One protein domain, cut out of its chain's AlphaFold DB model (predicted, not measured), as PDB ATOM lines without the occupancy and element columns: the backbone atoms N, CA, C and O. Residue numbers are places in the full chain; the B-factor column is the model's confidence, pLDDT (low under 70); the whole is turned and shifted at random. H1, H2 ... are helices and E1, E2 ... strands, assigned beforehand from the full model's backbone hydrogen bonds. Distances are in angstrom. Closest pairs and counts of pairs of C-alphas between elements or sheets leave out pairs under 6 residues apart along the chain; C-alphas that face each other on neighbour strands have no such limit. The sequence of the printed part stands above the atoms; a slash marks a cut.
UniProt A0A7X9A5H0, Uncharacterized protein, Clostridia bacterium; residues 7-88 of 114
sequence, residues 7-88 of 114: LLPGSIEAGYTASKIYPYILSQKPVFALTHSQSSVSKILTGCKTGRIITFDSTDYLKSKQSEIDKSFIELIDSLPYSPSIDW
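Overview. This is residues 7 to 88 of the 114 residues of an uncharacterized protein of Clostridia bacterium (UniProt A0A7X9A5H0). A small sheet of three parallel strands makes the core, with H2 across one face and the long H4 laid along the other, where H3 covers the end at which E3 finishes; H1 is near H2 and only grazes the sheet. After H4, residues 78 to 88 run back past the sheet to the side where H2 lies. The printed part has 82 residues with three named strands and four named helices in the order E1 H1 E2 H2 E3 H3 H4, and the strands stand in the order E1 E2 E3. The class is mixed, helices and strands. The whole is compact, with a radius of gyration of the C-alphas of 12.3 A and spans of 33 by 29 by 16 A.

Arrangement. The edge strand E1, residues 7 to 9, and the inner strand E2, residues 31 to 36, are parallel at 11 degrees, with N 8 and O 32 at 2.8 A, within hydrogen-bond range. H1, residues 21 to 26, is only just on the sheet, with 5 pairs of C-alphas within 10 A, and only grazes it with its residues 21 to 25. E2 and the edge strand E3, residues 51 to 56, are parallel at 15 degrees, with N 35 and O 54 at 2.9 A. H2, residues 40 to 47, is on the sheet at a height of 8.8 A, over E2 and, only just, with 3 of its C-alphas, over E3; on the local plane it runs slantwise to E2 at 47 degrees. Its closest C-alphas to E2 are Ser 42 and Thr 35, 5.9 A apart. H1 and H2 are close but not clearly touching, Ile 21 and Leu 45 being their closest C-alphas at 7.6 A. E1, H1, E2 and E2, H2, E3 are strand-helix-strand units, two parallel neighbour strands with a helix between, each with a right-handed crossover. H4, residues 66 to 77, is on the opposite face to H2 at a height of 9.8 A, over E2 and E3, and runs along E3 at 11 degrees on the local plane; Ser 72 and Arg 52 are their closest C-alphas, 7.1 A apart. H3, residues 59 to 64, is on the same face as H4, and the two meet only through their link. In H1, H2, H3 and H4 every O i to N i+4 pair is within hydrogen-bond range.

Along the chain. E1 begins at C-alpha 7 (-0.914, -51.656, -16.464). E2 is 15.2 A long, H2 10.6 A and E3 16.4 A. H4 is 16.6 A long and ends at C-alpha 77 (-10.918, -56.161, -17.404).

Size, cuts and confidence. The C-alphas farthest apart, of Asp 60 and Trp 88, are 34.2 A apart. The printed part has no cut. The link from E1 to H1 is long, 11 residues. The mean pLDDT of the printed part is 90.3, with residues 10 to 18 under 70.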
ATOM      1  N   LEU A   7      -1.136 -51.316 -17.865       93.31
ATOM      2  CA  LEU A   7      -0.914 -51.656 -16.464       93.31
ATOM      3  C   LEU A   7       0.378 -50.987 -15.984       93.31
ATOM      4  O   LEU A   7       1.459 -51.274 -16.497       93.31
ATOM      5  N   LEU A   8       0.264 -50.104 -14.995       90.19
ATOM      6  CA  LEU A   8       1.387 -49.416 -14.371       90.19
ATOM      7  C   LEU A   8       1.464 -49.789 -12.881       90.19
ATOM      8  O   LEU A   8       0.904 -49.080 -12.038       90.19
ATOM      9  N   PRO A   9       2.166 -50.878 -12.522       81.69
ATOM     10  CA  PRO A   9       2.593 -51.079 -11.148       81.69
ATOM     11  C   PRO A   9       3.667 -50.016 -10.902       81.69
ATOM     12  O   PRO A   9       4.787 -50.124 -11.397       81.69
ATOM     13  N   GLY A  10       3.280 -48.896 -10.298       69.94
ATOM     14  CA  GLY A  10       4.143 -47.733 -10.159       69.94
ATOM     15  C   GLY A  10       5.363 -48.012  -9.289       69.94
ATOM     16  O   GLY A  10       5.563 -49.102  -8.758       69.94
ATOM     17  N   SER A  11       6.195 -46.990  -9.130       69.81
ATOM     18  CA  SER A  11       7.310 -47.052  -8.193       69.81
ATOM     19  C   SER A  11       6.825 -46.791  -6.766       69.81
ATOM     20  O   SER A  11       5.900 -46.004  -6.546       69.81
ATOM     21  N   ILE A  12       7.497 -47.403  -5.791       66.31
ATOM     22  CA  ILE A  12       7.407 -46.996  -4.381       66.31
ATOM     23  C   ILE A  12       8.035 -45.612  -4.145       66.31
ATOM     24  O   ILE A  12       7.820 -44.999  -3.104       66.31
ATOM     25  N   GLU A  13       8.808 -45.107  -5.109       64.06
ATOM     26  CA  GLU A  13       9.486 -43.821  -5.028       64.06
ATOM     27  C   GLU A  13       8.564 -42.663  -5.431       64.06
ATOM     28  O   GLU A  13       8.016 -42.621  -6.536       64.06
ATOM     29  N   ALA A  14       8.470 -41.655  -4.562       60.91
ATOM     30  CA  ALA A  14       7.685 -40.446  -4.816       60.91
ATOM     31  C   ALA A  14       8.182 -39.637  -6.033       60.91
ATOM     32  O   ALA A  14       7.390 -38.962  -6.687       60.91
ATOM     33  N   GLY A  15       9.478 -39.715  -6.360       61.38
ATOM     34  CA  GLY A  15      10.107 -38.974  -7.461       61.38
ATOM     35  C   GLY A  15       9.921 -39.586  -8.853       61.38
ATOM     36  O   GLY A  15      10.459 -39.056  -9.824       61.38
ATOM     37  N   TYR A  16       9.189 -40.696  -8.980       67.31
ATOM     38  CA  TYR A  16       9.051 -41.384 -10.258       67.31
ATOM     39  C   TYR A  16       8.352 -40.513 -11.312       67.31
ATOM     40  O   TYR A  16       7.274 -39.954 -11.087       67.31
ATOM     41  N   THR A  17       8.970 -40.430 -12.491       66.81
ATOM     42  CA  THR A  17       8.421 -39.794 -13.689       66.81
ATOM     43  C   THR A  17       8.229 -40.867 -14.760       66.81
ATOM     44  O   THR A  17       9.170 -41.514 -15.214       66.81
ATOM     45  N   ALA A  18       6.980 -41.110 -15.151       68.94
ATOM     46  CA  ALA A  18       6.650 -42.147 -16.119       68.94
ATOM     47  C   ALA A  18       6.488 -41.537 -17.511       68.94
ATOM     48  O   ALA A  18       5.379 -41.213 -17.918       68.94
ATOM     49  N   SER A  19       7.567 -41.430 -18.288       75.06
ATOM     50  CA  SER A  19       7.498 -40.950 -19.685       75.06
ATOM     51  C   SER A  19       6.561 -41.778 -20.578       75.06
ATOM     52  O   SER A  19       6.105 -41.305 -21.615       75.06
ATOM     53  N   LYS A  20       6.218 -42.999 -20.152       82.12
ATOM     54  CA  LYS A  20       5.299 -43.896 -20.854       82.12
ATOM     55  C   LYS A  20       3.823 -43.541 -20.678       82.12
ATOM     56  O   LYS A  20       3.019 -44.124 -21.387       82.12
ATOM     57  N   ILE A  21       3.439 -42.608 -19.800       91.06
ATOM     58  CA  ILE A  21       2.017 -42.240 -19.652       91.06
ATOM     59  C   ILE A  21       1.517 -41.380 -20.810       91.06
ATOM     60  O   ILE A  21       0.379 -41.545 -21.234       91.06
ATOM     61  N   TYR A  22       2.365 -40.505 -21.359       92.50
ATOM     62  CA  TYR A  22       1.951 -39.556 -22.395       92.50
ATOM     63  C   TYR A  22       1.448 -40.250 -23.669       92.50
ATOM     64  O   TYR A  22       0.351 -39.910 -24.106       92.50
ATOM     65  N   PRO A  23       2.135 -41.276 -24.222       92.19
ATOM     66  CA  PRO A  23       1.599 -42.014 -25.365       92.19
ATOM     67  C   PRO A  23       0.232 -42.656 -25.092       92.19
ATOM     68  O   PRO A  23      -0.620 -42.651 -25.974       92.19
ATOM     69  N   TYR A  24      -0.011 -43.166 -23.879       93.69
ATOM     70  CA  TYR A  24      -1.295 -43.792 -23.541       93.69
ATOM     71  C   TYR A  24      -2.421 -42.768 -23.377       93.69
ATOM     72  O   TYR A  24      -3.518 -43.017 -23.875       93.69
ATOM     73  N   ILE A  25      -2.128 -41.602 -22.789       95.00
ATOM     74  CA  ILE A  25      -3.057 -40.465 -22.734       95.00
ATOM     75  C   ILE A  25      -3.441 -40.028 -24.152       95.00
ATOM     76  O   ILE A  25      -4.623 -39.960 -24.476       95.00
ATOM     77  N   LEU A  26      -2.447 -39.808 -25.020       94.56
ATOM     78  CA  LEU A  26      -2.659 -39.397 -26.412       94.56
ATOM     79  C   LEU A  26      -3.440 -40.442 -27.216       94.56
ATOM     80  O   LEU A  26      -4.307 -40.093 -28.011       94.56
ATOM     81  N   SER A  27      -3.168 -41.728 -26.982       94.69
ATOM     82  CA  SER A  27      -3.887 -42.831 -27.628       94.69
ATOM     83  C   SER A  27      -5.262 -43.127 -27.020       94.69
ATOM     84  O   SER A  27      -5.935 -44.033 -27.503       94.69
ATOM     85  N   GLN A  28      -5.668 -42.398 -25.970       95.88
ATOM     86  CA  GLN A  28      -6.921 -42.609 -25.237       95.88
ATOM     87  C   GLN A  28      -7.111 -44.077 -24.850       95.88
ATOM     88  O   GLN A  28      -8.176 -44.670 -25.046       95.88
ATOM     89  N   LYS A  29      -6.041 -44.673 -24.323       94.94
ATOM     90  CA  LYS A  29      -6.062 -46.030 -23.795       94.94
ATOM     91  C   LYS A  29      -6.156 -45.987 -22.278       94.94
ATOM     92  O   LYS A  29      -5.420 -45.217 -21.655       94.94
ATOM     93  N   PRO A  30      -7.039 -46.796 -21.679       96.19
ATOM     94  CA  PRO A  30      -7.261 -46.781 -20.252       96.19
ATOM     95  C   PRO A  30      -6.004 -47.211 -19.505       96.19
ATOM     96  O   PRO A  30      -5.277 -48.117 -19.919       96.19
ATOM     97  N   VAL A  31      -5.756 -46.536 -18.389       95.19
ATOM     98  CA  VAL A  31      -4.623 -46.809 -17.510       95.19
ATOM     99  C   VAL A  31      -5.141 -47.368 -16.191       95.19
ATOM    100  O   VAL A  31      -6.014 -46.773 -15.558       95.19
ATOM    101  N   PHE A  32      -4.576 -48.493 -15.761       95.88
ATOM    102  CA  PHE A  32      -4.649 -48.958 -14.382       95.88
ATOM    103  C   PHE A  32      -3.307 -48.724 -13.718       95.88
ATOM    104  O   PHE A  32      -2.302 -49.300 -14.140       95.88
ATOM    105  N   ALA A  33      -3.277 -47.883 -12.690       93.62
ATOM    106  CA  ALA A  33      -2.032 -47.543 -12.022       93.62
ATOM    107  C   ALA A  33      -2.132 -47.685 -10.508       93.62
ATOM    108  O   ALA A  33      -3.087 -47.216  -9.889       93.62
ATOM    109  N   LEU A  34      -1.092 -48.268  -9.918       92.94
ATOM    110  CA  LEU A  34      -0.829 -48.219  -8.484       92.94
ATOM    111  C   LEU A  34       0.331 -47.249  -8.284       92.94
ATOM    112  O   LEU A  34       1.436 -47.547  -8.722       92.94
ATOM    113  N   THR A  35       0.122 -46.080  -7.679       90.75
ATOM    114  CA  THR A  35       1.177 -45.044  -7.625       90.75
ATOM    115  C   THR A  35       1.297 -44.384  -6.264       90.75
ATOM    116  O   THR A  35       0.299 -44.186  -5.576       90.75
ATOM    117  N   HIS A  36       2.510 -43.964  -5.901       90.69
ATOM    118  CA  HIS A  36       2.690 -43.133  -4.718       90.69
ATOM    119  C   HIS A  36       1.882 -41.828  -4.857       90.69
ATOM    120  O   HIS A  36       1.945 -41.173  -5.906       90.69
ATOM    121  N   SER A  37       1.147 -41.424  -3.816       89.88
ATOM    122  CA  SER A  37       0.215 -40.279  -3.846       89.88
ATOM    123  C   SER A  37       0.884 -38.969  -4.287       89.88
ATOM    124  O   SER A  37       0.312 -38.191  -5.048       89.88
ATOM    125  N   GLN A  38       2.130 -38.765  -3.851       88.69
ATOM    126  CA  GLN A  38       2.944 -37.585  -4.153       88.69
ATOM    127  C   GLN A  38       3.609 -37.603  -5.536       88.69
ATOM    128  O   GLN A  38       4.188 -36.592  -5.938       88.69
ATOM    129  N   SER A  39       3.530 -38.711  -6.279       88.00
ATOM    130  CA  SER A  39       4.170 -38.798  -7.591       88.00
ATOM    131  C   SER A  39       3.527 -37.851  -8.606       88.00
ATOM    132  O   SER A  39       2.311 -37.645  -8.633       88.00
ATOM    133  N   SER A  40       4.352 -37.289  -9.492       88.75
ATOM    134  CA  SER A  40       3.863 -36.504 -10.636       88.75
ATOM    135  C   SER A  40       2.920 -37.329 -11.519       88.75
ATOM    136  O   SER A  40       1.911 -36.822 -12.003       88.75
ATOM    137  N   VAL A  41       3.206 -38.624 -11.649       89.81
ATOM    138  CA  VAL A  41       2.418 -39.600 -12.404       89.81
ATOM    139  C   VAL A  41       0.991 -39.707 -11.870       89.81
ATOM    140  O   VAL A  41       0.054 -39.600 -12.656       89.81
ATOM    141  N   SER A  42       0.819 -39.847 -10.551       90.94
ATOM    142  CA  SER A  42      -0.498 -39.875  -9.896       90.94
ATOM    143  C   SER A  42      -1.342 -38.655 -10.274       90.94
ATOM    144  O   SER A  42      -2.492 -38.785 -10.701       90.94
ATOM    145  N   LYS A  43      -0.739 -37.460 -10.184       91.88
ATOM    146  CA  LYS A  43      -1.404 -36.184 -10.482       91.88
ATOM    147  C   LYS A  43      -1.821 -36.101 -11.948       91.88
ATOM    148  O   LYS A  43      -2.977 -35.803 -12.225       91.88
ATOM    149  N   ILE A  44      -0.911 -36.429 -12.868       94.12
ATOM    150  CA  ILE A  44      -1.173 -36.383 -14.314       94.12
ATOM    151  C   ILE A  44      -2.279 -37.366 -14.698       94.12
ATOM    152  O   ILE A  44      -3.243 -36.974 -15.351       94.12
ATOM    153  N   LEU A  45      -2.171 -38.628 -14.275       94.56
ATOM    154  CA  LEU A  45      -3.127 -39.673 -14.641       94.56
ATOM    155  C   LEU A  45      -4.529 -39.410 -14.076       94.56
ATOM    156  O   LEU A  45      -5.519 -39.639 -14.777       94.56
ATOM    157  N   THR A  46      -4.608 -38.912 -12.837       95.31
ATOM    158  CA  THR A  46      -5.875 -38.549 -12.186       95.31
ATOM    159  C   THR A  46      -6.488 -37.312 -12.838       95.31
ATOM    160  O   THR A  46      -7.660 -37.331 -13.204       95.31
ATOM    161  N   GLY A  47      -5.695 -36.255 -13.034       96.25
ATOM    162  CA  GLY A  47      -6.162 -35.002 -13.627       96.25
ATOM    163  C   GLY A  47      -6.622 -35.158 -15.072       96.25
ATOM    164  O   GLY A  47      -7.664 -34.629 -15.439       96.25
ATOM    165  N   CYS A  48      -5.921 -35.977 -15.859       96.94
ATOM    166  CA  CYS A  48      -6.304 -36.297 -17.234       96.94
ATOM    167  C   CYS A  48      -7.451 -37.321 -17.334       96.94
ATOM    168  O   CYS A  48      -7.837 -37.659 -18.449       96.94
ATOM    169  N   LYS A  49      -7.984 -37.846 -16.217       97.19
ATOM    170  CA  LYS A  49      -9.073 -38.848 -16.186       97.19
ATOM    171  C   LYS A  49      -8.773 -40.106 -17.014       97.19
ATOM    172  O   LYS A  49      -9.624 -40.638 -17.717       97.19
ATOM    173  N   THR A  50      -7.539 -40.596 -16.914       95.31
ATOM    174  CA  THR A  50      -6.993 -41.660 -17.785       95.31
ATOM    175  C   THR A  50      -7.512 -43.068 -17.503       95.31
ATOM    176  O   THR A  50      -7.256 -43.984 -18.283       95.31
ATOM    177  N   GLY A  51      -8.221 -43.273 -16.394       94.88
ATOM    178  CA  GLY A  51      -8.703 -44.586 -15.986       94.88
ATOM    179  C   GLY A  51      -8.717 -44.744 -14.472       94.88
ATOM    180  O   GLY A  51      -9.146 -43.848 -13.745       94.88
ATOM    181  N   ARG A  52      -8.271 -45.907 -14.001       95.69
ATOM    182  CA  ARG A  52      -8.369 -46.342 -12.605       95.69
ATOM    183  C   ARG A  52      -7.023 -46.175 -11.915       95.69
ATOM    184  O   ARG A  52      -6.092 -46.940 -12.157       95.69
ATOM    185  N   ILE A  53      -6.925 -45.169 -11.054       94.81
ATOM    186  CA  ILE A  53      -5.683 -44.810 -10.367       94.81
ATOM    187  C   ILE A  53      -5.866 -45.030  -8.870       94.81
ATOM    188  O   ILE A  53      -6.678 -44.363  -8.234       94.81
ATOM    189  N   ILE A  54      -5.105 -45.967  -8.308       94.38
ATOM    190  CA  ILE A  54      -5.077 -46.237  -6.871       94.38
ATOM    191  C   ILE A  54      -3.782 -45.662  -6.313       94.38
ATOM    192  O   ILE A  54      -2.677 -45.994  -6.753       94.38
ATOM    193  N   THR A  55      -3.923 -44.782  -5.327       93.00
ATOM    194  CA  THR A  55      -2.789 -44.137  -4.671       93.00
ATOM    195  C   THR A  55      -2.474 -44.757  -3.316       93.00
ATOM    196  O   THR A  55      -3.364 -45.247  -2.604       93.00
ATOM    197  N   PHE A  56      -1.191 -44.721  -2.960       91.81
ATOM    198  CA  PHE A  56      -0.678 -45.182  -1.674       91.81
ATOM    199  C   PHE A  56       0.420 -44.258  -1.130       91.81
ATOM    200  O   PHE A  56       1.090 -43.572  -1.899       91.81
ATOM    201  N   ASP A  57       0.611 -44.267   0.190       90.69
ATOM    202  CA  ASP A  57       1.688 -43.533   0.883       90.69
ATOM    203  C   ASP A  57       2.757 -44.467   1.474       90.69
ATOM    204  O   ASP A  57       3.848 -44.041   1.841       90.69
ATOM    205  N   SER A  58       2.446 -45.759   1.589       89.00
ATOM    206  CA  SER A  58       3.363 -46.788   2.071       89.00
ATOM    207  C   SER A  58       2.945 -48.164   1.561       89.00
ATOM    208  O   SER A  58       1.794 -48.382   1.171       89.00
ATOM    209  N   THR A  59       3.870 -49.122   1.597       86.00
ATOM    210  CA  THR A  59       3.596 -50.509   1.198       86.00
ATOM    211  C   THR A  59       2.546 -51.171   2.090       86.00
ATOM    212  O   THR A  59       1.720 -51.931   1.596       86.00
ATOM    213  N   ASP A  60       2.531 -50.884   3.393       90.62
ATOM    214  CA  ASP A  60       1.538 -51.472   4.302       90.62
ATOM    215  C   ASP A  60       0.140 -50.891   4.079       90.62
ATOM    216  O   ASP A  60      -0.846 -51.625   4.126       90.62
ATOM    217  N   TYR A  61       0.052 -49.604   3.733       89.06
ATOM    218  CA  TYR A  61      -1.203 -49.005   3.290       89.06
ATOM    219  C   TYR A  61      -1.671 -49.577   1.944       89.06
ATOM    220  O   TYR A  61      -2.860 -49.786   1.733       89.06
ATOM    221  N   LEU A  62      -0.748 -49.892   1.032       89.44
ATOM    222  CA  LEU A  62      -1.109 -50.565  -0.216       89.44
ATOM    223  C   LEU A  62      -1.672 -51.973   0.043       89.44
ATOM    224  O   LEU A  62      -2.684 -52.339  -0.549       89.44
ATOM    225  N   LYS A  63      -1.076 -52.738   0.969       91.81
ATOM    226  CA  LYS A  63      -1.587 -54.064   1.365       91.81
ATOM    227  C   LYS A  63      -2.995 -53.991   1.957       91.81
ATOM    228  O   LYS A  63      -3.807 -54.871   1.687       91.81
ATOM    229  N   SER A  64      -3.309 -52.955   2.740       94.38
ATOM    230  CA  SER A  64      -4.661 -52.798   3.298       94.38
ATOM    231  C   SER A  64      -5.724 -52.492   2.233       94.38
ATOM    232  O   SER A  64      -6.910 -52.687   2.490       94.38
ATOM    233  N   LYS A  65      -5.311 -52.095   1.020       92.69
ATOM    234  CA  LYS A  65      -6.177 -51.868  -0.145       92.69
ATOM    235  C   LYS A  65      -6.337 -53.075  -1.073       92.69
ATOM    236  O   LYS A  65      -6.943 -52.922  -2.129       92.69
ATOM    237  N   GLN A  66      -5.850 -54.267  -0.715       94.19
ATOM    238  CA  GLN A  66      -5.883 -55.437  -1.610       94.19
ATOM    239  C   GLN A  66      -7.268 -55.680  -2.237       94.19
ATOM    240  O   GLN A  66      -7.379 -55.756  -3.456       94.19
ATOM    241  N   SER A  67      -8.339 -55.690  -1.436       96.50
ATOM    242  CA  SER A  67      -9.700 -55.909  -1.948       96.50
ATOM    243  C   SER A  67     -10.188 -54.806  -2.900       96.50
ATOM    244  O   SER A  67     -10.969 -55.080  -3.809       96.50
ATOM    245  N   GLU A  68      -9.754 -53.557  -2.701       95.94
ATOM    246  CA  GLU A  68     -10.054 -52.431  -3.602       95.94
ATOM    247  C   GLU A  68      -9.319 -52.599  -4.935       95.94
ATOM    248  O   GLU A  68      -9.914 -52.406  -5.996       95.94
ATOM    249  N   ILE A  69      -8.046 -52.999  -4.876       95.69
ATOM    250  CA  ILE A  69      -7.205 -53.260  -6.048       95.69
ATOM    251  C   ILE A  69      -7.809 -54.389  -6.879       95.69
ATOM    252  O   ILE A  69      -8.018 -54.197  -8.075       95.69
ATOM    253  N   ASP A  70      -8.146 -55.516  -6.248       96.44
ATOM    254  CA  ASP A  70      -8.720 -56.682  -6.923       96.44
ATOM    255  C   ASP A  70     -10.036 -56.324  -7.613       96.44
ATOM    256  O   ASP A  70     -10.211 -56.577  -8.807       96.44
ATOM    257  N   LYS A  71     -10.942 -55.655  -6.888       97.69
ATOM    258  CA  LYS A  71     -12.218 -55.194  -7.439       97.69
ATOM    259  C   LYS A  71     -12.006 -54.248  -8.622       97.69
ATOM    260  O   LYS A  71     -12.588 -54.455  -9.680       97.69
ATOM    261  N   SER A  72     -11.174 -53.222  -8.458       96.50
ATOM    262  CA  SER A  72     -10.929 -52.219  -9.498       96.50
ATOM    263  C   SER A  72     -10.261 -52.823 -10.736       96.50
ATOM    264  O   SER A  72     -10.550 -52.409 -11.858       96.50
ATOM    265  N   PHE A  73      -9.392 -53.821 -10.551       96.25
ATOM    266  CA  PHE A  73      -8.748 -54.535 -11.648       96.25
ATOM    267  C   PHE A  73      -9.747 -55.407 -12.415       96.25
ATOM    268  O   PHE A  73      -9.787 -55.330 -13.639       96.25
ATOM    269  N   ILE A  74     -10.606 -56.164 -11.723       97.38
ATOM    270  CA  ILE A  74     -11.681 -56.942 -12.366       97.38
ATOM    271  C   ILE A  74     -12.607 -56.013 -13.158       97.38
ATOM    272  O   ILE A  74     -12.841 -56.237 -14.340       97.38
ATOM    273  N   GLU A  75     -13.043 -54.908 -12.550       96.62
ATOM    274  CA  GLU A  75     -13.889 -53.929 -13.232       96.62
ATOM    275  C   GLU A  75     -13.192 -53.247 -14.423       96.62
ATOM    276  O   GLU A  75     -13.876 -52.761 -15.324       96.62
ATOM    277  N   LEU A  76     -11.852 -53.154 -14.442       95.75
ATOM    278  CA  LEU A  76     -11.132 -52.753 -15.651       95.75
ATOM    279  C   LEU A  76     -11.310 -53.821 -16.724       95.75
ATOM    280  O   LEU A  76     -11.778 -53.490 -17.807       95.75
ATOM    281  N   ILE A  77     -10.926 -55.064 -16.429       96.44
ATOM    282  CA  ILE A  77     -10.918 -56.161 -17.404       96.44
ATOM    283  C   ILE A  77     -12.302 -56.340 -18.035       96.44
ATOM    284  O   ILE A  77     -12.397 -56.394 -19.258       96.44
ATOM    285  N   ASP A  78     -13.364 -56.311 -17.231       97.12
ATOM    286  CA  ASP A  78     -14.751 -56.443 -17.697       97.12
ATOM    287  C   ASP A  78     -15.220 -55.267 -18.574       97.12
ATOM    288  O   ASP A  78     -16.177 -55.394 -19.337       97.12
ATOM    289  N   SER A  79     -14.561 -54.109 -18.468       95.25
ATOM    290  CA  SER A  79     -14.883 -52.902 -19.240       95.25
ATOM    291  C   SER A  79     -14.083 -52.759 -20.537       95.25
ATOM    292  O   SER A  79     -14.377 -51.867 -21.331       95.25
ATOM    293  N   LEU A  80     -13.055 -53.588 -20.755       95.06
ATOM    294  CA  LEU A  80     -12.214 -53.489 -21.946       95.06
ATOM    295  C   LEU A  80     -12.885 -54.116 -23.189       95.06
ATOM    296  O   LEU A  80     -13.552 -55.142 -23.077       95.06
ATOM    297  N   PRO A  81     -12.650 -53.554 -24.392       92.75
ATOM    298  CA  PRO A  81     -11.948 -52.296 -24.640       92.75
ATOM    299  C   PRO A  81     -12.869 -51.085 -24.405       92.75
ATOM    300  O   PRO A  81     -14.028 -51.077 -24.812       92.75
ATOM    301  N   TYR A  82     -12.328 -50.016 -23.822       94.62
ATOM    302  CA  TYR A  82     -12.984 -48.706 -23.781       94.62
ATOM    303  C   TYR A  82     -11.949 -47.593 -23.929       94.62
ATOM    304  O   TYR A  82     -10.765 -47.815 -23.685       94.62
ATOM    305  N   SER A  83     -12.395 -46.388 -24.282       95.38
ATOM    306  CA  SER A  83     -11.552 -45.189 -24.292       95.38
ATOM    307  C   SER A  83     -12.007 -44.216 -23.201       95.38
ATOM    308  O   SER A  83     -13.182 -43.841 -23.181       95.38
ATOM    309  N   PRO A  84     -11.125 -43.806 -22.269       96.25
ATOM    310  CA  PRO A  84     -11.449 -42.780 -21.289       96.25
ATOM    311  C   PRO A  84     -11.676 -41.421 -21.964       96.25
ATOM    312  O   PRO A  84     -10.995 -41.061 -22.923       96.25
ATOM    313  N   SER A  85     -12.594 -40.627 -21.409       96.50
ATOM    314  CA  SER A  85     -12.771 -39.225 -21.794       96.50
ATOM    315  C   SER A  85     -11.662 -38.378 -21.172       96.50
ATOM    316  O   SER A  85     -11.811 -37.884 -20.052       96.50
ATOM    317  N   ILE A  86     -10.551 -38.233 -21.893       97.94
ATOM    318  CA  ILE A  86      -9.383 -37.483 -21.424       97.94
ATOM    319  C   ILE A  86      -9.728 -36.011 -21.186       97.94
ATOM    320  O   ILE A  86     -10.372 -35.357 -22.008       97.94
ATOM    321  N   ASP A  87      -9.260 -35.486 -20.056       98.06
ATOM    322  CA  ASP A  87      -9.312 -34.058 -19.753       98.06
ATOM    323  C   ASP A  87      -8.174 -33.326 -20.480       98.06
ATOM    324  O   ASP A  87      -7.042 -33.230 -19.993       98.06
ATOM    325  N   TRP A  88      -8.457 -32.864 -21.698       96.88
ATOM    326  CA  TRP A  88      -7.461 -32.203 -22.543       96.88
ATOM    327  C   TRP A  88      -7.020 -30.842 -22.007       96.88
ATOM    328  O   TRP A  88      -5.876 -30.452 -22.242       96.88
TER     329      TRP A  88